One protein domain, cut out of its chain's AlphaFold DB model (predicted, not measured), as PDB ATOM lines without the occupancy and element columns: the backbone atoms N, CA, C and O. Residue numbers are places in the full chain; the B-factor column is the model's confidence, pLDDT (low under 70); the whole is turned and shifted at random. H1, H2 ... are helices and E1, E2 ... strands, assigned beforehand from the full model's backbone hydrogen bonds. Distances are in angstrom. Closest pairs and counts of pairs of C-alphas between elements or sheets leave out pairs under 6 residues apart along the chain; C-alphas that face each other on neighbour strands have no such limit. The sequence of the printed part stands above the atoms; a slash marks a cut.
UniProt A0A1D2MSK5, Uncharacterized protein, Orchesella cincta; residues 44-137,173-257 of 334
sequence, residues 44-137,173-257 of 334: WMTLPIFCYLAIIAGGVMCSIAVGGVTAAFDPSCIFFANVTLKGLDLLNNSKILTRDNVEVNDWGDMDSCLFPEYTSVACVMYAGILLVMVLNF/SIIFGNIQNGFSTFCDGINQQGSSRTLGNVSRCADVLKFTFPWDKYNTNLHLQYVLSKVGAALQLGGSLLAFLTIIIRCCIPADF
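Overview. This is residues 44 to 137 and 173 to 257 of the 334 residues of an uncharacterized protein of Orchesella cincta (UniProt A0A1D2MSK5). A small two-stranded hairpin, E1 and E2, sits at one end of a long, loose rod of helices, with E1 packed along H3. H1, H2 and H5 run lengthwise through the rest of the rod, and with H3, which is shifted toward the hairpin end, they make an up-and-down bundle of four, each helix running against the one before it in the chain. The printed part has 179 residues, with named elements in the order H1, E1, E2, H2, H3, H4, H5; the sheet is E1 - E2, antiparallel, and the class is mostly helix. The whole is loose, with a radius of gyration of the C-alphas of 20.0 A, and spans 69 by 28 by 25 A.

Along the chain. E1 is residues 77 to 85, 17.9 A long, and bends by 93 degrees at residue 80; E2 is residues 102 to 108, 15.9 A. H3 is residues 173 to 194, 31.4 A. H1, residues 44 to 73, is 44.5 A long and begins at C-alpha 44, (17.509, 22.041, -44.691). H2 is residues 110 to 136, 39.6 A. H4 is the four residues 205 to 208. H5, residues 222 to 252, is 44.4 A long and ends at C-alpha 252, (30.227, 27.010, -44.253).

Arrangement. In the hairpin of E1 and E2 the directions stand at 158 degrees, with N 82 and O 106 at 2.8 A and N 103 and O 84 at 2.9 A, within hydrogen-bond range. The closest C-alphas of E1 and H3 are those of Phe 79 and Gly 182, 4.0 A apart. H3, the hub, touches H2 with residues 175 to 179 alone, closest at the C-alphas of Ile 175 and Pro 116, 5.1 A. H3 touches H5 with residues 173 to 183 alone, closest at Phe 176 and Ala 233, C-alphas 5.2 A apart, at a shallow tilt of 29 degrees, opposite ways. H3 also touches H4, with the C-alphas of Cys 187 and Cys 205 closest at 5.1 A. H1 touches H5, closest at the C-alphas of Gly 58 and Gly 232, 3.9 A, at a shallow tilt of 28 degrees, opposite ways. H1 touches H2, closest at the C-alphas of Ser 63 and Glu 117, 4.4 A, at a shallow tilt of 23 degrees, opposite ways. H2 and H5 are near each other, with 11 pairs of C-alphas within 10 A. In H5 every O i to N i+4 pair is within hydrogen-bond range; in H1 24 of 26, in H2 22 of 23 and in H3 17 of 18 are, and H4 is too short for such a pair.

Size, cuts and confidence. The two C-alphas farthest apart, of Leu 91 and Phe 257, are 70.5 A apart. Residues 138 to 172 are not printed, and C-alphas 137 and 173 are 28.4 A apart across the cut. The links from E1 to E2 and from H4 to H5 are long. The pLDDT is under 70 in residues 87 to 94, 192 to 203 and 254 to 257.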
ATOM      1  N   TRP A  44      16.890  20.877 -45.329       75.06
ATOM      2  CA  TRP A  44      17.509  22.041 -44.691       75.06
ATOM      3  C   TRP A  44      16.612  22.738 -43.646       75.06
ATOM      4  O   TRP A  44      17.092  23.437 -42.756       75.06
ATOM      5  N   MET A  45      15.293  22.577 -43.717       78.62
ATOM      6  CA  MET A  45      14.390  23.151 -42.710       78.62
ATOM      7  C   MET A  45      13.977  22.111 -41.671       78.62
ATOM      8  O   MET A  45      13.869  22.426 -40.488       78.62
ATOM      9  N   THR A  46      13.787  20.862 -42.099       86.69
ATOM     10  CA  THR A  46      13.320  19.785 -41.223       86.69
ATOM     11  C   THR A  46      14.363  19.386 -40.188       86.69
ATOM     12  O   THR A  46      14.000  19.121 -39.047       86.69
ATOM     13  N   LEU A  47      15.651  19.388 -40.539       90.31
ATOM     14  CA  LEU A  47      16.701  18.925 -39.636       90.31
ATOM     15  C   LEU A  47      16.818  19.780 -38.353       90.31
ATOM     16  O   LEU A  47      16.704  19.201 -37.274       90.31
ATOM     17  N   PRO A  48      16.916  21.128 -38.408       90.19
ATOM     18  CA  PRO A  48      16.862  21.962 -37.203       90.19
ATOM     19  C   PRO A  48      15.592  21.749 -36.371       90.19
ATOM     20  O   PRO A  48      15.662  21.736 -35.146       90.19
ATOM     21  N   ILE A  49      14.436  21.560 -37.022       92.31
ATOM     22  CA  ILE A  49      13.161  21.306 -36.336       92.31
ATOM     23  C   ILE A  49      13.254  20.018 -35.511       92.31
ATOM     24  O   ILE A  49      12.943  20.037 -34.322       92.31
ATOM     25  N   PHE A  50      13.729  18.920 -36.105       95.62
ATOM     26  CA  PHE A  50      13.923  17.659 -35.387       95.62
ATOM     27  C   PHE A  50      14.935  17.792 -34.245       95.62
ATOM     28  O   PHE A  50      14.685  17.268 -33.161       95.62
ATOM     29  N   CYS A  51      16.036  18.524 -34.445       95.94
ATOM     30  CA  CYS A  51      17.015  18.762 -33.384       95.94
ATOM     31  C   CYS A  51      16.399  19.517 -32.197       95.94
ATOM     32  O   CYS A  51      16.542  19.070 -31.062       95.94
ATOM     33  N   TYR A  52      15.667  20.611 -32.432       96.06
ATOM     34  CA  TYR A  52      15.025  21.358 -31.345       96.06
ATOM     35  C   TYR A  52      13.920  20.558 -30.651       96.06
ATOM     36  O   TYR A  52      13.802  20.632 -29.431       96.06
ATOM     37  N   LEU A  53      13.154  19.743 -31.385       97.31
ATOM     38  CA  LEU A  53      12.184  18.825 -30.778       97.31
ATOM     39  C   LEU A  53      12.862  17.777 -29.886       97.31
ATOM     40  O   LEU A  53      12.353  17.492 -28.805       97.31
ATOM     41  N   ALA A  54      14.018  17.246 -30.296       97.69
ATOM     42  CA  ALA A  54      14.804  16.328 -29.472       97.69
ATOM     43  C   ALA A  54      15.334  17.008 -28.198       97.69
ATOM     44  O   ALA A  54      15.252  16.418 -27.123       97.69
ATOM     45  N   ILE A  55      15.803  18.260 -28.289       97.81
ATOM     46  CA  ILE A  55      16.226  19.056 -27.121       97.81
ATOM     47  C   ILE A  55      15.051  19.270 -26.161       97.81
ATOM     48  O   ILE A  55      15.204  19.062 -24.961       97.81
ATOM     49  N   ILE A  56      13.876  19.640 -26.681       98.31
ATOM     50  CA  ILE A  56      12.667  19.865 -25.879       98.31
ATOM     51  C   ILE A  56      12.236  18.572 -25.178       98.31
ATOM     52  O   ILE A  56      12.059  18.562 -23.964       98.31
ATOM     53  N   ALA A  57      12.096  17.475 -25.926       98.12
ATOM     54  CA  ALA A  57      11.688  16.191 -25.366       98.12
ATOM     55  C   ALA A  57      12.702  15.682 -24.329       98.12
ATOM     56  O   ALA A  57      12.312  15.296 -23.228       98.12
ATOM     57  N   GLY A  58      13.998  15.746 -24.651       97.94
ATOM     58  CA  GLY A  58      15.078  15.338 -23.756       97.94
ATOM     59  C   GLY A  58      15.126  16.164 -22.473       97.94
ATOM     60  O   GLY A  58      15.194  15.591 -21.388       97.94
ATOM     61  N   GLY A  59      15.002  17.489 -22.579       97.88
ATOM     62  CA  GLY A  59      15.028  18.385 -21.424       97.88
ATOM     63  C   GLY A  59      13.803  18.269 -20.523       97.88
ATOM     64  O   GLY A  59      13.954  18.294 -19.304       97.88
ATOM     65  N   VAL A  60      12.607  18.050 -21.082       98.31
ATOM     66  CA  VAL A  60      11.401  17.768 -20.283       98.31
ATOM     67  C   VAL A  60      11.539  16.433 -19.550       98.31
ATOM     68  O   VAL A  60      11.297  16.374 -18.347       98.31
ATOM     69  N   MET A  61      11.975  15.373 -20.243       97.88
ATOM     70  CA  MET A  61      12.218  14.067 -19.616       97.88
ATOM     71  C   MET A  61      13.259  14.162 -18.497       97.88
ATOM     72  O   MET A  61      13.050  13.613 -17.418       97.88
ATOM     73  N   CYS A  62      14.357  14.876 -18.747       97.75
ATOM     74  CA  CYS A  62      15.427  15.080 -17.780       97.75
ATOM     75  C   CYS A  62      14.944  15.869 -16.558       97.75
ATOM     76  O   CYS A  62      15.124  15.411 -15.434       97.75
ATOM     77  N   SER A  63      14.277  17.006 -16.766       97.75
ATOM     78  CA  SER A  63      13.768  17.852 -15.681       97.75
ATOM     79  C   SER A  63      12.742  17.129 -14.811       97.75
ATOM     80  O   SER A  63      12.882  17.149 -13.594       97.75
ATOM     81  N   ILE A  64      11.763  16.432 -15.400       97.31
ATOM     82  CA  ILE A  64      10.767  15.673 -14.626       97.31
ATOM     83  C   ILE A  64      11.450  14.575 -13.806       97.31
ATOM     84  O   ILE A  64      11.105  14.362 -12.645       97.31
ATOM     85  N   ALA A  65      12.415  13.874 -14.406       96.94
ATOM     86  CA  ALA A  65      13.058  12.756 -13.743       96.94
ATOM     87  C   ALA A  65      13.974  13.190 -12.598       96.94
ATOM     88  O   ALA A  65      13.901  12.624 -11.507       96.94
ATOM     89  N   VAL A  66      14.794  14.217 -12.830       96.50
ATOM     90  CA  VAL A  66      15.640  14.805 -11.787       96.50
ATOM     91  C   VAL A  66      14.771  15.458 -10.717       96.50
ATOM     92  O   VAL A  66      14.989  15.171  -9.551       96.50
ATOM     93  N   GLY A  67      13.723  16.202 -11.077       95.94
ATOM     94  CA  GLY A  67      12.793  16.797 -10.110       95.94
ATOM     95  C   GLY A  67      12.087  15.762  -9.233       95.94
ATOM     96  O   GLY A  67      11.910  15.977  -8.036       95.94
ATOM     97  N   GLY A  68      11.758  14.588  -9.783       94.44
ATOM     98  CA  GLY A  68      11.258  13.458  -8.995       94.44
ATOM     99  C   GLY A  68      12.279  12.940  -7.977       94.44
ATOM    100  O   GLY A  68      11.913  12.622  -6.849       94.44
ATOM    101  N   VAL A  69      13.561  12.890  -8.349       93.56
ATOM    102  CA  VAL A  69      14.658  12.524  -7.437       93.56
ATOM    103  C   VAL A  69      14.875  13.611  -6.383       93.56
ATOM    104  O   VAL A  69      14.914  13.303  -5.198       93.56
ATOM    105  N   THR A  70      14.947  14.878  -6.787       94.44
ATOM    106  CA  THR A  70      15.079  16.034  -5.894       94.44
ATOM    107  C   THR A  70      13.966  16.042  -4.841       94.44
ATOM    108  O   THR A  70      14.236  16.137  -3.647       94.44
ATOM    109  N   ALA A  71      12.709  15.865  -5.261       93.31
ATOM    110  CA  ALA A  71      11.564  15.842  -4.355       93.31
ATOM    111  C   ALA A  71      11.604  14.648  -3.386       93.31
ATOM    112  O   ALA A  71      11.256  14.792  -2.214       93.31
ATOM    113  N   ALA A  72      12.037  13.475  -3.855       91.38
ATOM    114  CA  ALA A  72      12.120  12.271  -3.033       91.38
ATOM    115  C   ALA A  72      13.123  12.394  -1.876       91.38
ATOM    116  O   ALA A  72      12.858  11.844  -0.807       91.38
ATOM    117  N   PHE A  73      14.232  13.117  -2.076       90.06
ATOM    118  CA  PHE A  73      15.361  13.186  -1.136       90.06
ATOM    119  C   PHE A  73      15.526  14.537  -0.418       90.06
ATOM    120  O   PHE A  73      16.420  14.677   0.413       90.06
ATOM    121  N   ASP A  74      14.640  15.504  -0.665       88.62
ATOM    122  CA  ASP A  74      14.632  16.829  -0.033       88.62
ATOM    123  C   ASP A  74      14.745  16.768   1.514       88.62
ATOM    124  O   ASP A  74      13.966  16.049   2.161       88.62
ATOM    125  N   PRO A  75      15.669  17.521   2.151       87.62
ATOM    126  CA  PRO A  75      16.478  18.626   1.606       87.62
ATOM    127  C   PRO A  75      17.858  18.235   1.058       87.62
ATOM    128  O   PRO A  75      18.730  19.088   0.923       87.62
ATOM    129  N   SER A  76      18.100  16.954   0.799       90.62
ATOM    130  CA  SER A  76      19.394  16.432   0.350       90.62
ATOM    131  C   SER A  76      19.347  15.968  -1.107       90.62
ATOM    132  O   SER A  76      18.285  15.673  -1.652       90.62
ATOM    133  N   CYS A  77      20.514  15.864  -1.742       93.25
ATOM    134  CA  CYS A  77      20.635  15.340  -3.096       93.25
ATOM    135  C   CYS A  77      21.311  13.967  -3.087       93.25
ATOM    136  O   CYS A  77      22.307  13.741  -2.400       93.25
ATOM    137  N   ILE A  78      20.766  13.035  -3.871       92.75
ATOM    138  CA  ILE A  78      21.351  11.696  -4.031       92.75
ATOM    139  C   ILE A  78      22.585  11.715  -4.943       92.75
ATOM    140  O   ILE A  78      23.408  10.804  -4.888       92.75
ATOM    141  N   PHE A  79      22.732  12.731  -5.803       93.94
ATOM    142  CA  PHE A  79      23.896  12.826  -6.681       93.94
ATOM    143  C   PHE A  79      25.130  13.056  -5.832       93.94
ATOM    144  O   PHE A  79      25.143  13.968  -5.018       93.94
ATOM    145  N   PHE A  80      26.165  12.246  -6.043       94.25
ATOM    146  CA  PHE A  80      27.391  12.296  -5.243       94.25
ATOM    147  C   PHE A  80      27.204  11.953  -3.755       94.25
ATOM    148  O   PHE A  80      28.154  12.088  -2.992       94.25
ATOM    149  N   ALA A  81      26.032  11.459  -3.338       92.75
ATOM    150  CA  ALA A  81      25.849  10.971  -1.977       92.75
ATOM    151  C   ALA A  81      26.675   9.698  -1.745       92.75
ATOM    152  O   ALA A  81      26.736   8.815  -2.602       92.75
ATOM    153  N   ASN A  82      27.275   9.579  -0.565       91.44
ATOM    154  CA  ASN A  82      28.019   8.403  -0.142       91.44
ATOM    155  C   ASN A  82      27.174   7.609   0.857       91.44
ATOM    156  O   ASN A  82      27.075   7.956   2.038       91.44
ATOM    157  N   VAL A  83      26.542   6.550   0.359       87.31
ATOM    158  CA  VAL A  83      25.606   5.717   1.115       87.31
ATOM    159  C   VAL A  83      26.119   4.291   1.171       87.31
ATOM    160  O   VAL A  83      26.648   3.767   0.195       87.31
ATOM    161  N   THR A  84      25.947   3.653   2.322       85.31
ATOM    162  CA  THR A  84      26.520   2.346   2.617       85.31
ATOM    163  C   THR A  84      25.485   1.431   3.251       85.31
ATOM    164  O   THR A  84      24.598   1.877   3.979       85.31
ATOM    165  N   LEU A  85      25.555   0.138   2.936       80.44
ATOM    166  CA  LEU A  85      24.598  -0.855   3.423       80.44
ATOM    167  C   LEU A  85      25.188  -1.626   4.605       80.44
ATOM    168  O   LEU A  85      26.292  -2.166   4.515       80.44
ATOM    169  N   LYS A  86      24.428  -1.724   5.700       77.19
ATOM    170  CA  LYS A  86      24.797  -2.465   6.913       77.19
ATOM    171  C   LYS A  86      23.889  -3.669   7.111       77.19
ATOM    172  O   LYS A  86      22.673  -3.531   7.155       77.19
ATOM    173  N   GLY A  87      24.495  -4.843   7.295       63.84
ATOM    174  CA  GLY A  87      23.793  -6.023   7.811       63.84
ATOM    175  C   GLY A  87      22.609  -6.493   6.963       63.84
ATOM    176  O   GLY A  87      21.614  -6.944   7.523       63.84
ATOM    177  N   LEU A  88      22.690  -6.375   5.630       63.91
ATOM    178  CA  LEU A  88      21.624  -6.844   4.744       63.91
ATOM    179  C   LEU A  88      21.619  -8.378   4.677       63.91
ATOM    180  O   LEU A  88      22.394  -8.976   3.930       63.91
ATOM    181  N   ASP A  89      20.726  -9.007   5.437       57.97
ATOM    182  CA  ASP A  89      20.379 -10.414   5.249       57.97
ATOM    183  C   ASP A  89      19.370 -10.510   4.092       57.97
ATOM    184  O   ASP A  89      18.152 -10.473   4.266       57.97
ATOM    185  N   LEU A  90      19.884 -10.606   2.861       58.62
ATOM    186  CA  LEU A  90      19.087 -10.745   1.627       58.62
ATOM    187  C   LEU A  90      18.255 -12.043   1.558       58.62
ATOM    188  O   LEU A  90      17.565 -12.275   0.565       58.62
ATOM    189  N   LEU A  91      18.288 -12.871   2.607       51.78
ATOM    190  CA  LEU A  91      17.597 -14.158   2.727       51.78
ATOM    191  C   LEU A  91      16.089 -14.088   2.426       51.78
ATOM    192  O   LEU A  91      15.526 -15.086   1.987       51.78
ATOM    193  N   ASN A  92      15.448 -12.922   2.578       53.50
ATOM    194  CA  ASN A  92      14.005 -12.755   2.364       53.50
ATOM    195  C   ASN A  92      13.595 -12.018   1.074       53.50
ATOM    196  O   ASN A  92      12.425 -11.663   0.937       53.50
ATOM    197  N   ASN A  93      14.501 -11.783   0.113       57.69
ATOM    198  CA  ASN A  93      14.194 -11.080  -1.152       57.69
ATOM    199  C   ASN A  93      13.544  -9.685  -0.989       57.69
ATOM    200  O   ASN A  93      13.044  -9.111  -1.963       57.69
ATOM    201  N   SER A  94      13.532  -9.106   0.215       61.84
ATOM    202  CA  SER A  94      12.909  -7.810   0.455       61.84
ATOM    203  C   SER A  94      13.790  -6.708  -0.124       61.84
ATOM    204  O   SER A  94      14.858  -6.409   0.400       61.84
ATOM    205  N   LYS A  95      13.325  -6.060  -1.196       72.12
ATOM    206  CA  LYS A  95      13.969  -4.876  -1.796       72.12
ATOM    207  C   LYS A  95      13.752  -3.589  -0.987       72.12
ATOM    208  O   LYS A  95      13.988  -2.500  -1.496       72.12
ATOM    209  N   ILE A  96      13.261  -3.703   0.242       79.06
ATOM    210  CA  ILE A  96      12.923  -2.574   1.103       79.06
ATOM    211  C   ILE A  96      14.066  -2.402   2.093       79.06
ATOM    212  O   ILE A  96      14.346  -3.315   2.867       79.06
ATOM    213  N   LEU A  97      14.723  -1.246   2.050       81.31
ATOM    214  CA  LEU A  97      15.772  -0.883   2.990       81.31
ATOM    215  C   LEU A  97      15.160  -0.113   4.165       81.31
ATOM    216  O   LEU A  97      14.350   0.794   3.974       81.31
ATOM    217  N   THR A  98      15.554  -0.459   5.387       82.81
ATOM    218  CA  THR A  98      15.191   0.280   6.605       82.81
ATOM    219  C   THR A  98      16.332   1.208   7.025       82.81
ATOM    220  O   THR A  98      17.465   1.060   6.564       82.81
ATOM    221  N   ARG A  99      16.062   2.168   7.921       82.50
ATOM    222  CA  ARG A  99      17.108   3.067   8.449       82.50
ATOM    223  C   ARG A  99      18.222   2.326   9.190       82.50
ATOM    224  O   ARG A  99      19.344   2.806   9.210       82.50
ATOM    225  N   ASP A 100      17.932   1.155   9.744       81.44
ATOM    226  CA  ASP A 100      18.921   0.345  10.463       81.44
ATOM    227  C   ASP A 100      19.891  -0.372   9.511       81.44
ATOM    228  O   ASP A 100      20.960  -0.828   9.915       81.44
ATOM    229  N   ASN A 101      19.521  -0.478   8.233       80.56
ATOM    230  CA  ASN A 101      20.277  -1.201   7.218       80.56
ATOM    231  C   ASN A 101      21.036  -0.293   6.251       80.56
ATOM    232  O   ASN A 101      21.736  -0.791   5.365       80.56
ATOM    233  N   VAL A 102      20.914   1.026   6.405       84.44
ATOM    234  CA  VAL A 102      21.580   1.992   5.537       84.44
ATOM    235  C   VAL A 102      22.201   3.104   6.371       84.44
ATOM    236  O   VAL A 102      21.516   3.790   7.122       84.44
ATOM    237  N   GLU A 103      23.503   3.301   6.206       86.50
ATOM    238  CA  GLU A 103      24.241   4.421   6.780       86.50
ATOM    239  C   GLU A 103      24.599   5.412   5.672       86.50
ATOM    240  O   GLU A 103      25.178   5.042   4.648       86.50
ATOM    241  N   VAL A 104      24.247   6.679   5.879       87.75
ATOM    242  CA  VAL A 104      24.670   7.771   5.002       87.75
ATOM    243  C   VAL A 104      25.915   8.396   5.602       87.75
ATOM    244  O   VAL A 104      25.850   8.957   6.693       87.75
ATOM    245  N   ASN A 105      27.031   8.289   4.888       88.44
ATOM    246  CA  ASN A 105      28.279   8.932   5.282       88.44
ATOM    247  C   ASN A 105      28.264  10.408   4.908       88.44
ATOM    248  O   ASN A 105      28.704  11.245   5.691       88.44
ATOM    249  N   ASP A 106      27.772  10.706   3.707       92.69
ATOM    250  CA  ASP A 106      27.698  12.065   3.190       92.69
ATOM    251  C   ASP A 106      26.555  12.207   2.182       92.69
ATOM    252  O   ASP A 106      26.238  11.262   1.448       92.69
ATOM    253  N   TRP A 107      25.943  13.385   2.140       94.06
ATOM    254  CA  TRP A 107      24.906  13.723   1.168       94.06
ATOM    255  C   TRP A 107      25.484  14.590   0.056       94.06
ATOM    256  O   TRP A 107      26.397  15.381   0.269       94.06
ATOM    257  N   GLY A 108      24.905  14.475  -1.135       92.31
ATOM    258  CA  GLY A 108      25.186  15.410  -2.208       92.31
ATOM    259  C   GLY A 108      24.669  16.807  -1.899       92.31
ATOM    260  O   GLY A 108      23.617  16.968  -1.269       92.31
ATOM    261  N   ASP A 109      25.369  17.811  -2.424       94.19
ATOM    262  CA  ASP A 109      24.887  19.189  -2.430       94.19
ATOM    263  C   ASP A 109      23.584  19.296  -3.238       94.19
ATOM    264  O   ASP A 109      23.486  18.775  -4.355       94.19
ATOM    265  N   MET A 110      22.589  19.987  -2.686       94.06
ATOM    266  CA  MET A 110      21.284  20.178  -3.315       94.06
ATOM    267  C   MET A 110      21.405  20.870  -4.677       94.06
ATOM    268  O   MET A 110      20.713  20.497  -5.629       94.06
ATOM    269  N   ASP A 111      22.360  21.791  -4.815       95.25
ATOM    270  CA  ASP A 111      22.639  22.480  -6.077       95.25
ATOM    271  C   ASP A 111      23.051  21.511  -7.197       95.25
ATOM    272  O   ASP A 111      22.769  21.760  -8.372       95.25
ATOM    273  N   SER A 112      23.624  20.350  -6.854       94.38
ATOM    274  CA  SER A 112      23.978  19.310  -7.829       94.38
ATOM    275  C   SER A 112      22.756  18.636  -8.459       94.38
ATOM    276  O   SER A 112      22.844  18.185  -9.603       94.38
ATOM    277  N   CYS A 113      21.622  18.582  -7.751       95.12
ATOM    278  CA  CYS A 113      20.341  18.091  -8.273       95.12
ATOM    279  C   CYS A 113      19.548  19.217  -8.964       95.12
ATOM    280  O   CYS A 113      19.010  19.022 -10.057       95.12
ATOM    281  N   LEU A 114      19.524  20.415  -8.370       96.44
ATOM    282  CA  LEU A 114      18.777  21.560  -8.904       96.44
ATOM    283  C   LEU A 114      19.365  22.090 -10.214       96.44
ATOM    284  O   LEU A 114      18.619  22.506 -11.104       96.44
ATOM    285  N   PHE A 115      20.693  22.060 -10.373       96.94
ATOM    286  CA  PHE A 115      21.341  22.552 -11.585       96.94
ATOM    287  C   PHE A 115      20.881  21.786 -12.842       96.94
ATOM    288  O   PHE A 115      20.388  22.440 -13.767       96.94
ATOM    289  N   PRO A 116      20.963  20.440 -12.920       96.94
ATOM    290  CA  PRO A 116      20.436  19.680 -14.051       96.94
ATOM    291  C   PRO A 116      18.942  19.888 -14.296       96.94
ATOM    292  O   PRO A 116      18.531  19.981 -15.452       96.94
ATOM    293  N   GLU A 117      18.140  19.993 -13.238       96.69
ATOM    294  CA  GLU A 117      16.697  20.206 -13.334       96.69
ATOM    295  C   GLU A 117      16.369  21.551 -13.997       96.69
ATOM    296  O   GLU A 117      15.800  21.584 -15.092       96.69
ATOM    297  N   TYR A 118      16.780  22.666 -13.385       97.31
ATOM    298  CA  TYR A 118      16.435  24.004 -13.868       97.31
ATOM    299  C   TYR A 118      17.148  24.370 -15.167       97.31
ATOM    300  O   TYR A 118      16.558  25.023 -16.032       97.31
ATOM    301  N   THR A 119      18.390  23.919 -15.355       97.19
ATOM    302  CA  THR A 119      19.117  24.173 -16.606       97.19
ATOM    303  C   THR A 119      18.458  23.437 -17.771       97.19
ATOM    304  O   THR A 119      18.347  24.002 -18.859       97.19
ATOM    305  N   SER A 120      17.930  22.225 -17.553       97.38
ATOM    306  CA  SER A 120      17.152  21.518 -18.581       97.38
ATOM    307  C   SER A 120      15.882  22.287 -18.951       97.38
ATOM    308  O   SER A 120      15.600  22.454 -20.138       97.38
ATOM    309  N   VAL A 121      15.158  22.842 -17.970       97.62
ATOM    310  CA  VAL A 121      13.979  23.697 -18.226       97.62
ATOM    311  C   VAL A 121      14.358  24.943 -19.029       97.62
ATOM    312  O   VAL A 121      13.680  25.283 -20.000       97.62
ATOM    313  N   ALA A 122      15.463  25.605 -18.677       96.88
ATOM    314  CA  ALA A 122      15.964  26.751 -19.430       96.88
ATOM    315  C   ALA A 122      16.268  26.370 -20.889       96.88
ATOM    316  O   ALA A 122      15.788  27.038 -21.809       96.88
ATOM    317  N   CYS A 123      16.980  25.262 -21.121       96.38
ATOM    318  CA  CYS A 123      17.248  24.747 -22.464       96.38
ATOM    319  C   CYS A 123      15.960  24.482 -23.259       96.38
ATOM    320  O   CYS A 123      15.893  24.850 -24.430       96.38
ATOM    321  N   VAL A 124      14.924  23.909 -22.635       97.62
ATOM    322  CA  VAL A 124      13.613  23.680 -23.270       97.62
ATOM    323  C   VAL A 124      12.971  24.996 -23.711       97.62
ATOM    324  O   VAL A 124      12.540  25.109 -24.861       97.62
ATOM    325  N   MET A 125      12.925  26.004 -22.831       96.88
ATOM    326  CA  MET A 125      12.321  27.304 -23.146       96.88
ATOM    327  C   MET A 125      13.008  27.966 -24.340       96.88
ATOM    328  O   MET A 125      12.347  28.391 -25.292       96.88
ATOM    329  N   TYR A 126      14.338  28.008 -24.334       94.12
ATOM    330  CA  TYR A 126      15.081  28.619 -25.428       94.12
ATOM    331  C   TYR A 126      15.046  27.802 -26.722       94.12
ATOM    332  O   TYR A 126      14.948  28.391 -27.799       94.12
ATOM    333  N   ALA A 127      15.076  26.468 -26.650       95.25
ATOM    334  CA  ALA A 127      14.883  25.619 -27.823       95.25
ATOM    335  C   ALA A 127      13.503  25.855 -28.452       95.25
ATOM    336  O   ALA A 127      13.395  25.929 -29.673       95.25
ATOM    337  N   GLY A 128      12.465  26.069 -27.636       95.75
ATOM    338  CA  GLY A 128      11.139  26.482 -28.096       95.75
ATOM    339  C   GLY A 128      11.155  27.825 -28.831       95.75
ATOM    340  O   GLY A 128      10.600  27.933 -29.925       95.75
ATOM    341  N   ILE A 129      11.845  28.834 -28.287       92.94
ATOM    342  CA  ILE A 129      12.004  30.148 -28.939       92.94
ATOM    343  C   ILE A 129      12.712  29.999 -30.294       92.94
ATOM    344  O   ILE A 129      12.232  30.523 -31.300       92.94
ATOM    345  N   LEU A 130      13.822  29.256 -30.343       90.50
ATOM    346  CA  LEU A 130      14.577  29.020 -31.576       90.50
ATOM    347  C   LEU A 130      13.778  28.206 -32.599       90.50
ATOM    348  O   LEU A 130      13.835  28.502 -33.791       90.50
ATOM    349  N   LEU A 131      12.988  27.230 -32.153       91.56
ATOM    350  CA  LEU A 131      12.092  26.467 -33.014       91.56
ATOM    351  C   LEU A 131      11.039  27.378 -33.655       91.56
ATOM    352  O   LEU A 131      10.860  27.348 -34.871       91.56
ATOM    353  N   VAL A 132      10.386  28.236 -32.863       90.06
ATOM    354  CA  VAL A 132       9.427  29.223 -33.380       90.06
ATOM    355  C   VAL A 132      10.110  30.171 -34.359       90.06
ATOM    356  O   VAL A 132       9.551  30.445 -35.421       90.06
ATOM    357  N   MET A 133      11.323  30.637 -34.052       84.19
ATOM    358  CA  MET A 133      12.115  31.445 -34.978       84.19
ATOM    359  C   MET A 133      12.320  30.705 -36.303       84.19
ATOM    360  O   MET A 133      11.902  31.220 -37.335       84.19
ATOM    361  N   VAL A 134      12.852  29.480 -36.287       82.88
ATOM    362  CA  VAL A 134      13.073  28.671 -37.502       82.88
ATOM    363  C   VAL A 134      11.795  28.485 -38.321       82.88
ATOM    364  O   VAL A 134      11.850  28.575 -39.542       82.88
ATOM    365  N   LEU A 135      10.641  28.281 -37.682       83.69
ATOM    366  CA  LEU A 135       9.356  28.164 -38.382       83.69
ATOM    367  C   LEU A 135       8.901  29.482 -39.037       83.69
ATOM    368  O   LEU A 135       8.183  29.462 -40.038       83.69
ATOM    369  N   ASN A 136       9.312  30.630 -38.490       77.12
ATOM    370  CA  ASN A 136       8.992  31.953 -39.028       77.12
ATOM    371  C   ASN A 136       9.965  32.425 -40.124       77.12
ATOM    372  O   ASN A 136       9.589  33.299 -40.906       77.12
ATOM    373  N   PHE A 137      11.168  31.851 -40.233       71.75
ATOM    374  CA  PHE A 137      12.078  32.105 -41.355       71.75
ATOM    375  C   PHE A 137      11.708  31.207 -42.539       71.75
ATOM    376  O   PHE A 137      11.757  29.981 -42.459       71.75
ATOM    377  N   SER A 173      26.213  19.257 -22.024       98.19
ATOM    378  CA  SER A 173      27.380  18.423 -21.699       98.19
ATOM    379  C   SER A 173      27.621  18.365 -20.188       98.19
ATOM    380  O   SER A 173      27.851  17.282 -19.651       98.19
ATOM    381  N   ILE A 174      27.510  19.504 -19.493       98.06
ATOM    382  CA  ILE A 174      27.634  19.578 -18.027       98.06
ATOM    383  C   ILE A 174      26.488  18.809 -17.357       98.06
ATOM    384  O   ILE A 174      26.741  18.015 -16.458       98.06
ATOM    385  N   ILE A 175      25.245  18.981 -17.819       97.75
ATOM    386  CA  ILE A 175      24.068  18.247 -17.319       97.75
ATOM    387  C   ILE A 175      24.279  16.737 -17.449       97.75
ATOM    388  O   ILE A 175      24.131  16.006 -16.470       97.75
ATOM    389  N   PHE A 176      24.661  16.270 -18.642       98.00
ATOM    390  CA  PHE A 176      24.910  14.852 -18.890       98.00
ATOM    391  C   PHE A 176      26.037  14.307 -18.001       98.00
ATOM    392  O   PHE A 176      25.882  13.245 -17.396       98.00
ATOM    393  N   GLY A 177      27.136  15.056 -17.869       97.25
ATOM    394  CA  GLY A 177      28.249  14.711 -16.984       97.25
ATOM    395  C   GLY A 177      27.834  14.626 -15.514       97.25
ATOM    396  O   GLY A 177      28.138  13.633 -14.858       97.25
ATOM    397  N   ASN A 178      27.089  15.613 -15.011       96.19
ATOM    398  CA  ASN A 178      26.615  15.645 -13.626       96.19
ATOM    399  C   ASN A 178      25.661  14.491 -13.316       96.19
ATOM    400  O   ASN A 178      25.820  13.846 -12.287       96.19
ATOM    401  N   ILE A 179      24.717  14.179 -14.209       96.38
ATOM    402  CA  ILE A 179      23.803  13.042 -14.023       96.38
ATOM    403  C   ILE A 179      24.587  11.727 -14.027       96.38
ATOM    404  O   ILE A 179      24.424  10.902 -13.130       96.38
ATOM    405  N   GLN A 180      25.465  11.524 -15.012       95.19
ATOM    406  CA  GLN A 180      26.240  10.289 -15.124       95.19
ATOM    407  C   GLN A 180      27.158  10.083 -13.908       95.19
ATOM    408  O   GLN A 180      27.145   9.006 -13.309       95.19
ATOM    409  N   ASN A 181      27.923  11.106 -13.523       95.19
ATOM    410  CA  ASN A 181      28.871  11.019 -12.413       95.19
ATOM    411  C   ASN A 181      28.163  10.998 -11.055       95.19
ATOM    412  O   ASN A 181      28.569  10.242 -10.173       95.19
ATOM    413  N   GLY A 182      27.087  11.773 -10.898       94.44
ATOM    414  CA  GLY A 182      26.305  11.852  -9.668       94.44
ATOM    415  C   GLY A 182      25.708  10.501  -9.287       94.44
ATOM    416  O   GLY A 182      25.910  10.037  -8.165       94.44
ATOM    417  N   PHE A 183      25.052   9.827 -10.239       93.50
ATOM    418  CA  PHE A 183      24.519   8.481 -10.018       93.50
ATOM    419  C   PHE A 183      25.608   7.408  -9.905       93.50
ATOM    420  O   PHE A 183      25.445   6.480  -9.115       93.50
ATOM    421  N   SER A 184      26.707   7.511 -10.666       92.31
ATOM    422  CA  SER A 184      27.820   6.555 -10.536       92.31
ATOM    423  C   SER A 184      28.403   6.599  -9.132       92.31
ATOM    424  O   SER A 184      28.476   5.565  -8.485       92.31
ATOM    425  N   THR A 185      28.709   7.796  -8.628       91.94
ATOM    426  CA  THR A 185      29.288   7.993  -7.291       91.94
ATOM    427  C   THR A 185      28.383   7.416  -6.203       91.94
ATOM    428  O   THR A 185      28.857   6.694  -5.327       91.94
ATOM    429  N   PHE A 186      27.072   7.652  -6.307       91.38
ATOM    430  CA  PHE A 186      26.084   7.070  -5.399       91.38
ATOM    431  C   PHE A 186      26.104   5.536  -5.407       91.38
ATOM    432  O   PHE A 186      26.169   4.887  -4.363       91.38
ATOM    433  N   CYS A 187      26.077   4.941  -6.597       89.75
ATOM    434  CA  CYS A 187      26.106   3.493  -6.752       89.75
ATOM    435  C   CYS A 187      27.443   2.870  -6.320       89.75
ATOM    436  O   CYS A 187      27.456   1.772  -5.764       89.75
ATOM    437  N   ASP A 188      28.557   3.561  -6.556       88.50
ATOM    438  CA  ASP A 188      29.894   3.107  -6.186       88.50
ATOM    439  C   ASP A 188      30.072   3.090  -4.663       88.50
ATOM    440  O   ASP A 188      30.609   2.113  -4.137       88.50
ATOM    441  N   GLY A 189      29.538   4.086  -3.944       83.94
ATOM    442  CA  GLY A 189      29.513   4.093  -2.475       83.94
ATOM    443  C   GLY A 189      28.822   2.854  -1.895       83.94
ATOM    444  O   GLY A 189      29.353   2.193  -0.999       83.94
ATOM    445  N   ILE A 190      27.697   2.451  -2.494       82.50
ATOM    446  CA  ILE A 190      26.944   1.265  -2.066       82.50
ATOM    447  C   ILE A 190      27.704  -0.036  -2.396       82.50
ATOM    448  O   ILE A 190      27.752  -0.962  -1.577       82.50
ATOM    449  N   ASN A 191      28.336  -0.116  -3.571       75.56
ATOM    450  CA  ASN A 191      29.041  -1.318  -4.031       75.56
ATOM    451  C   ASN A 191      30.365  -1.581  -3.294       75.56
ATOM    452  O   ASN A 191      30.718  -2.745  -3.068       75.56
ATOM    453  N   GLN A 192      31.097  -0.527  -2.911       69.50
ATOM    454  CA  GLN A 192      32.412  -0.654  -2.270       69.50
ATOM    455  C   GLN A 192      32.348  -1.374  -0.916       69.50
ATOM    456  O   GLN A 192      33.261  -2.131  -0.590       69.50
ATOM    457  N   GLN A 193      31.259  -1.225  -0.156       61.47
ATOM    458  CA  GLN A 193      31.075  -1.934   1.119       61.47
ATOM    459  C   GLN A 193      30.209  -3.198   1.017       61.47
ATOM    460  O   GLN A 193      30.381  -4.118   1.819       61.47
ATOM    461  N   GLY A 194      29.350  -3.313  -0.004       54.31
ATOM    462  CA  GLY A 194      28.547  -4.519  -0.258       54.31
ATOM    463  C   GLY A 194      29.360  -5.754  -0.679       54.31
ATOM    464  O   GLY A 194      28.928  -6.886  -0.450       54.31
ATOM    465  N   SER A 195      30.569  -5.567  -1.224       49.19
ATOM    466  CA  SER A 195      31.452  -6.663  -1.673       49.19
ATOM    467  C   SER A 195      32.031  -7.530  -0.544       49.19
ATOM    468  O   SER A 195      32.721  -8.512  -0.816       49.19
ATOM    469  N   SER A 196      31.765  -7.216   0.729       46.34
ATOM    470  CA  SER A 196      32.479  -7.852   1.839       46.34
ATOM    471  C   SER A 196      31.921  -9.200   2.333       46.34
ATOM    472  O   SER A 196      32.533  -9.728   3.257       46.34
ATOM    473  N   ARG A 197      30.842  -9.775   1.753       48.09
ATOM    474  CA  ARG A 197      30.468 -11.230   1.771       48.09
ATOM    475  C   ARG A 197      28.974 -11.529   1.548       48.09
ATOM    476  O   ARG A 197      28.652 -12.684   1.291       48.09
ATOM    477  N   THR A 198      28.070 -10.556   1.653       50.19
ATOM    478  CA  THR A 198      26.617 -10.825   1.787       50.19
ATOM    479  C   THR A 198      25.744 -10.342   0.626       50.19
ATOM    480  O   THR A 198      24.662 -10.890   0.418       50.19
ATOM    481  N   LEU A 199      26.200  -9.383  -0.185       51.56
ATOM    482  CA  LEU A 199      25.485  -8.944  -1.387       51.56
ATOM    483  C   LEU A 199      25.991  -9.739  -2.594       51.56
ATOM    484  O   LEU A 199      27.013  -9.403  -3.187       51.56
ATOM    485  N   GLY A 200      25.300 -10.822  -2.954       50.75
ATOM    486  CA  GLY A 200      25.623 -11.591  -4.158       50.75
ATOM    487  C   GLY A 200      25.742 -10.675  -5.380       50.75
ATOM    488  O   GLY A 200      24.771 -10.017  -5.728       50.75
ATOM    489  N   ASN A 201      26.935 -10.607  -5.984       50.12
ATOM    490  CA  ASN A 201      27.286  -9.910  -7.233       50.12
ATOM    491  C   ASN A 201      26.330  -8.777  -7.676       50.12
ATOM    492  O   ASN A 201      25.803  -8.800  -8.793       50.12
ATOM    493  N   VAL A 202      26.147  -7.745  -6.846       55.84
ATOM    494  CA  VAL A 202      25.538  -6.482  -7.290       55.84
ATOM    495  C   VAL A 202      26.581  -5.762  -8.145       55.84
ATOM    496  O   VAL A 202      27.340  -4.923  -7.684       55.84
ATOM    497  N   SER A 203      26.696  -6.181  -9.404       61.06
ATOM    498  CA  SER A 203      27.738  -5.700 -10.325       61.06
ATOM    499  C   SER A 203      27.351  -4.410 -11.051       61.06
ATOM    500  O   SER A 203      28.160  -3.850 -11.789       61.06
ATOM    501  N   ARG A 204      26.100  -3.946 -10.905       75.69
ATOM    502  CA  ARG A 204      25.547  -2.838 -11.693       75.69
ATOM    503  C   ARG A 204      24.732  -1.877 -10.832       75.69
ATOM    504  O   ARG A 204      23.833  -2.284 -10.107       75.69
ATOM    505  N   CYS A 205      24.958  -0.581 -11.043       81.62
ATOM    506  CA  CYS A 205      24.182   0.519 -10.451       81.62
ATOM    507  C   CYS A 205      22.658   0.360 -10.640       81.62
ATOM    508  O   CYS A 205      21.864   0.685  -9.763       81.62
ATOM    509  N   ALA A 206      22.233  -0.232 -11.761       82.81
ATOM    510  CA  ALA A 206      20.829  -0.520 -12.041       82.81
ATOM    511  C   ALA A 206      20.146  -1.410 -10.989       82.81
ATOM    512  O   ALA A 206      18.934  -1.299 -10.822       82.81
ATOM    513  N   ASP A 207      20.885  -2.293 -10.317       80.75
ATOM    514  CA  ASP A 207      20.333  -3.189  -9.301       80.75
ATOM    515  C   ASP A 207      20.208  -2.495  -7.942       80.75
ATOM    516  O   ASP A 207      19.207  -2.687  -7.255       80.75
ATOM    517  N   VAL A 208      21.145  -1.597  -7.623       82.62
ATOM    518  CA  VAL A 208      21.090  -0.721  -6.443       82.62
ATOM    519  C   VAL A 208      19.872   0.210  -6.496       82.62
ATOM    520  O   VAL A 208      19.168   0.405  -5.512       82.62
ATOM    521  N   LEU A 209      19.552   0.739  -7.674       85.75
ATOM    522  CA  LEU A 209      18.430   1.668  -7.849       85.75
ATOM    523  C   LEU A 209      17.044   0.998  -7.807       85.75
ATOM    524  O   LEU A 209      16.031   1.688  -7.910       85.75
ATOM    525  N   LYS A 210      16.973  -0.337  -7.693       85.56
ATOM    526  CA  LYS A 210      15.708  -1.077  -7.515       85.56
ATOM    527  C   LYS A 210      15.292  -1.195  -6.048       85.56
ATOM    528  O   LYS A 210      14.199  -1.703  -5.795       85.56
ATOM    529  N   PHE A 211      16.155  -0.810  -5.109       83.06
ATOM    530  CA  PHE A 211      15.813  -0.788  -3.694       83.06
ATOM    531  C   PHE A 211      14.897   0.397  -3.376       83.06
ATOM    532  O   PHE A 211      15.048   1.485  -3.930       83.06
ATOM    533  N   THR A 212      13.958   0.184  -2.459       85.19
ATOM    534  CA  THR A 212      13.169   1.254  -1.847       85.19
ATOM    535  C   THR A 212      13.952   1.796  -0.658       85.19
ATOM    536  O   THR A 212      14.239   1.047   0.278       85.19
ATOM    537  N   PHE A 213      14.305   3.080  -0.700       85.56
ATOM    538  CA  PHE A 213      15.087   3.728   0.351       85.56
ATOM    539  C   PHE A 213      14.174   4.321   1.431       85.56
ATOM    540  O   PHE A 213      13.133   4.889   1.108       85.56
ATOM    541  N   PRO A 214      14.573   4.271   2.714       85.06
ATOM    542  CA  PRO A 214      13.737   4.739   3.822       85.06
ATOM    543  C   PRO A 214      13.576   6.269   3.870       85.06
ATOM    544  O   PRO A 214      12.769   6.777   4.648       85.06
ATOM    545  N   TRP A 215      14.374   7.007   3.095       84.94
ATOM    546  CA  TRP A 215      14.311   8.469   2.991       84.94
ATOM    547  C   TRP A 215      13.454   8.953   1.827       84.94
ATOM    548  O   TRP A 215      13.182  10.145   1.747       84.94
ATOM    549  N   ASP A 216      13.017   8.045   0.955       86.00
ATOM    550  CA  ASP A 216      12.168   8.384  -0.175       86.00
ATOM    551  C   ASP A 216      10.747   8.696   0.306       86.00
ATOM    552  O   ASP A 216       9.959   7.799   0.619       86.00
ATOM    553  N   LYS A 217      10.415   9.989   0.363       83.62
ATOM    554  CA  LYS A 217       9.108  10.468   0.839       83.62
ATOM    555  C   LYS A 217       7.941  10.017  -0.045       83.62
ATOM    556  O   LYS A 217       6.811   9.956   0.438       83.62
ATOM    557  N   TYR A 218       8.196   9.728  -1.321       86.50
ATOM    558  CA  TYR A 218       7.159   9.509  -2.334       86.50
ATOM    559  C   TYR A 218       7.157   8.092  -2.914       86.50
ATOM    560  O   TYR A 218       6.363   7.810  -3.813       86.50
ATOM    561  N   ASN A 219       8.004   7.192  -2.396       85.81
ATOM    562  CA  ASN A 219       8.201   5.840  -2.925       85.81
ATOM    563  C   ASN A 219       8.456   5.860  -4.445       85.81
ATOM    564  O   ASN A 219       7.831   5.152  -5.242       85.81
ATOM    565  N   THR A 220       9.347   6.760  -4.841       87.56
ATOM    566  CA  THR A 220       9.749   7.038  -6.208       87.56
ATOM    567  C   THR A 220      10.522   5.856  -6.779       87.56
ATOM    568  O   THR A 220      11.457   5.322  -6.187       87.56
ATOM    569  N   ASN A 221      10.184   5.455  -8.004       90.19
ATOM    570  CA  ASN A 221      10.956   4.433  -8.703       90.19
ATOM    571  C   ASN A 221      12.289   5.024  -9.198       90.19
ATOM    572  O   ASN A 221      12.381   5.525 -10.320       90.19
ATOM    573  N   LEU A 222      13.321   4.974  -8.355       90.12
ATOM    574  CA  LEU A 222      14.645   5.539  -8.638       90.12
ATOM    575  C   LEU A 222      15.283   4.975  -9.902       90.12
ATOM    576  O   LEU A 222      15.916   5.716 -10.650       90.12
ATOM    577  N   HIS A 223      15.089   3.685 -10.176       91.94
ATOM    578  CA  HIS A 223      15.568   3.078 -11.412       91.94
ATOM    579  C   HIS A 223      14.933   3.736 -12.645       91.94
ATOM    580  O   HIS A 223      15.642   4.067 -13.595       91.94
ATOM    581  N   LEU A 224      13.615   3.969 -12.616       93.31
ATOM    582  CA  LEU A 224      12.914   4.668 -13.692       93.31
ATOM    583  C   LEU A 224      13.436   6.102 -13.849       93.31
ATOM    584  O   LEU A 224      13.738   6.504 -14.970       93.31
ATOM    585  N   GLN A 225      13.606   6.842 -12.747       94.56
ATOM    586  CA  GLN A 225      14.114   8.216 -12.801       94.56
ATOM    587  C   GLN A 225      15.559   8.293 -13.302       94.56
ATOM    588  O   GLN A 225      15.896   9.165 -14.101       94.56
ATOM    589  N   TYR A 226      16.415   7.353 -12.908       93.69
ATOM    590  CA  TYR A 226      17.773   7.237 -13.435       93.69
ATOM    591  C   TYR A 226      17.778   6.993 -14.948       93.69
ATOM    592  O   TYR A 226      18.484   7.675 -15.690       93.69
ATOM    593  N   VAL A 227      16.970   6.044 -15.433       94.69
ATOM    594  CA  VAL A 227      16.902   5.745 -16.870       94.69
ATOM    595  C   VAL A 227      16.345   6.940 -17.646       94.69
ATOM    596  O   VAL A 227      16.935   7.322 -18.656       94.69
ATOM    597  N   LEU A 228      15.256   7.562 -17.175       96.31
ATOM    598  CA  LEU A 228      14.666   8.732 -17.832       96.31
ATOM    599  C   LEU A 228      15.615   9.931 -17.844       96.31
ATOM    600  O   LEU A 228      15.765  10.551 -18.892       96.31
ATOM    601  N   SER A 229      16.268  10.247 -16.722       96.56
ATOM    602  CA  SER A 229      17.215  11.368 -16.645       96.56
ATOM    603  C   SER A 229      18.421  11.144 -17.553       96.56
ATOM    604  O   SER A 229      18.793  12.040 -18.306       96.56
ATOM    605  N   LYS A 230      18.980   9.928 -17.581       95.81
ATOM    606  CA  LYS A 230      20.112   9.584 -18.449       95.81
ATOM    607  C   LYS A 230      19.755   9.636 -19.934       95.81
ATOM    608  O   LYS A 230      20.500  10.222 -20.720       95.81
ATOM    609  N   VAL A 231      18.632   9.031 -20.331       97.06
ATOM    610  CA  VAL A 231      18.160   9.053 -21.727       97.06
ATOM    611  C   VAL A 231      17.762  10.470 -22.135       97.06
ATOM    612  O   VAL A 231      18.126  10.906 -23.225       97.06
ATOM    613  N   GLY A 232      17.076  11.206 -21.259       97.75
ATOM    614  CA  GLY A 232      16.684  12.597 -21.479       97.75
ATOM    615  C   GLY A 232      17.893  13.507 -21.688       97.75
ATOM    616  O   GLY A 232      17.970  14.197 -22.703       97.75
ATOM    617  N   ALA A 233      18.887  13.434 -20.800       97.56
ATOM    618  CA  ALA A 233      20.127  14.197 -20.918       97.56
ATOM    619  C   ALA A 233      20.933  13.820 -22.173       97.56
ATOM    620  O   ALA A 233      21.445  14.703 -22.859       97.56
ATOM    621  N   ALA A 234      21.007  12.531 -22.525       98.00
ATOM    622  CA  ALA A 234      21.666  12.081 -23.752       98.00
ATOM    623  C   ALA A 234      20.951  12.593 -25.015       98.00
ATOM    624  O   ALA A 234      21.608  13.041 -25.955       98.00
ATOM    625  N   LEU A 235      19.614  12.562 -25.035       97.81
ATOM    626  CA  LEU A 235      18.807  13.081 -26.140       97.81
ATOM    627  C   LEU A 235      18.959  14.601 -26.273       97.81
ATOM    628  O   LEU A 235      19.110  15.108 -27.384       97.81
ATOM    629  N   GLN A 236      18.988  15.317 -25.148       97.81
ATOM    630  CA  GLN A 236      19.209  16.760 -25.108       97.81
ATOM    631  C   GLN A 236      20.613  17.138 -25.599       97.81
ATOM    632  O   GLN A 236      20.752  18.052 -26.417       97.81
ATOM    633  N   LEU A 237      21.649  16.416 -25.158       98.31
ATOM    634  CA  LEU A 237      23.026  16.602 -25.615       98.31
ATOM    635  C   LEU A 237      23.163  16.296 -27.110       98.31
ATOM    636  O   LEU A 237      23.699  17.114 -27.855       98.31
ATOM    637  N   GLY A 238      22.638  15.156 -27.565       97.75
ATOM    638  CA  GLY A 238      22.661  14.763 -28.973       97.75
ATOM    639  C   GLY A 238      21.913  15.754 -29.864       97.75
ATOM    640  O   GLY A 238      22.428  16.163 -30.903       97.75
ATOM    641  N   GLY A 239      20.735  16.208 -29.429       97.50
ATOM    642  CA  GLY A 239      19.966  17.247 -30.109       97.50
ATOM    643  C   GLY A 239      20.726  18.572 -30.196       97.50
ATOM    644  O   GLY A 239      20.796  19.157 -31.276       97.50
ATOM    645  N   SER A 240      21.355  19.007 -29.100       97.56
ATOM    646  CA  SER A 240      22.157  20.242 -29.051       97.56
ATOM    647  C   SER A 240      23.399  20.157 -29.939       97.56
ATOM    648  O   SER A 240      23.704  21.100 -30.667       97.56
ATOM    649  N   LEU A 241      24.083  19.010 -29.944       97.94
ATOM    650  CA  LEU A 241      25.243  18.761 -30.797       97.94
ATOM    651  C   LEU A 241      24.860  18.793 -32.279       97.94
ATOM    652  O   LEU A 241      25.508  19.479 -33.067       97.94
ATOM    653  N   LEU A 242      23.788  18.095 -32.661       96.44
ATOM    654  CA  LEU A 242      23.308  18.094 -34.042       96.44
ATOM    655  C   LEU A 242      22.826  19.485 -34.471       96.44
ATOM    656  O   LEU A 242      23.146  19.912 -35.580       96.44
ATOM    657  N   ALA A 243      22.123  20.223 -33.607       94.69
ATOM    658  CA  ALA A 243      21.707  21.596 -33.893       94.69
ATOM    659  C   ALA A 243      22.917  22.520 -34.113       94.69
ATOM    660  O   ALA A 243      22.959  23.263 -35.097       94.69
ATOM    661  N   PHE A 244      23.942  22.416 -33.262       95.50
ATOM    662  CA  PHE A 244      25.180  23.180 -33.392       95.50
ATOM    663  C   PHE A 244      25.938  22.854 -34.688       95.50
ATOM    664  O   PHE A 244      26.277  23.764 -35.448       95.50
ATOM    665  N   LEU A 245      26.126  21.566 -34.997       94.69
ATOM    666  CA  LEU A 245      26.749  21.120 -36.250       94.69
ATOM    667  C   LEU A 245      25.975  21.614 -37.473       94.69
ATOM    668  O   LEU A 245      26.572  22.058 -38.450       94.69
ATOM    669  N   THR A 246      24.646  21.599 -37.403       91.31
ATOM    670  CA  THR A 246      23.789  22.111 -38.475       91.31
ATOM    671  C   THR A 246      24.043  23.588 -38.731       91.31
ATOM    672  O   THR A 246      24.146  23.992 -39.886       91.31
ATOM    673  N   ILE A 247      24.183  24.397 -37.675       89.38
ATOM    674  CA  ILE A 247      24.477  25.825 -37.823       89.38
ATOM    675  C   ILE A 247      25.868  26.043 -38.417       89.38
ATOM    676  O   ILE A 247      25.990  26.840 -39.343       89.38
ATOM    677  N   ILE A 248      26.889  25.307 -37.962       90.88
ATOM    678  CA  ILE A 248      28.232  25.364 -38.566       90.88
ATOM    679  C   ILE A 248      28.152  25.069 -40.062       90.88
ATOM    680  O   ILE A 248      28.685  25.824 -40.873       90.88
ATOM    681  N   ILE A 249      27.432  24.012 -40.439       88.06
ATOM    682  CA  ILE A 249      27.255  23.639 -41.840       88.06
ATOM    683  C   ILE A 249      26.574  24.771 -42.632       88.06
ATOM    684  O   ILE A 249      27.021  25.043 -43.745       88.06
ATOM    685  N   ARG A 250      25.574  25.497 -42.089       80.81
ATOM    686  CA  ARG A 250      25.007  26.666 -42.817       80.81
ATOM    687  C   ARG A 250      25.937  27.870 -42.855       80.81
ATOM    688  O   ARG A 250      25.873  28.630 -43.811       80.81
ATOM    689  N   CYS A 251      26.833  28.033 -41.887       81.00
ATOM    690  CA  CYS A 251      27.870  29.059 -41.977       81.00
ATOM    691  C   CYS A 251      28.911  28.729 -43.063       81.00
ATOM    692  O   CYS A 251      29.429  29.640 -43.704       81.00
ATOM    693  N   CYS A 252      29.221  27.446 -43.281       82.94
ATOM    694  CA  CYS A 252      30.227  27.010 -44.253       82.94
ATOM    695  C   CYS A 252      29.692  26.873 -45.686       82.94
ATOM    696  O   CYS A 252      30.456  27.028 -46.638       82.94
ATOM    697  N   ILE A 253      28.405  26.558 -45.859       77.94
ATOM    698  CA  ILE A 253      27.803  26.392 -47.183       77.94
ATOM    699  C   ILE A 253      27.147  27.720 -47.595       77.94
ATOM    700  O   ILE A 253      26.203  28.150 -46.934       77.94
ATOM    701  N   PRO A 254      27.525  28.335 -48.734       63.34
ATOM    702  CA  PRO A 254      26.917  29.573 -49.244       63.34
ATOM    703  C   PRO A 254      25.477  29.378 -49.766       63.34
ATOM    704  O   PRO A 254      24.996  30.133 -50.604       63.34
ATOM    705  N   ALA A 255      24.777  28.339 -49.304       62.62
ATOM    706  CA  ALA A 255      23.399  28.039 -49.672       62.62
ATOM    707  C   ALA A 255      22.417  29.086 -49.131       62.62
ATOM    708  O   ALA A 255      21.364  29.277 -49.735       62.62
ATOM    709  N   ASP A 256      22.775  29.761 -48.033       59.03
ATOM    710  CA  ASP A 256      21.914  30.737 -47.360       59.03
ATOM    711  C   ASP A 256      22.269  32.201 -47.709       59.03
ATOM    712  O   ASP A 256      21.430  33.082 -47.530       59.03
ATOM    713  N   PHE A 257      23.458  32.480 -48.270       64.00
ATOM    714  CA  PHE A 257      23.914  33.851 -48.553       64.00
ATOM    715  C   PHE A 257      24.523  33.989 -49.950       64.00
ATOM    716  O   PHE A 257      25.453  33.263 -50.303       64.00
TER     717      PHE A 257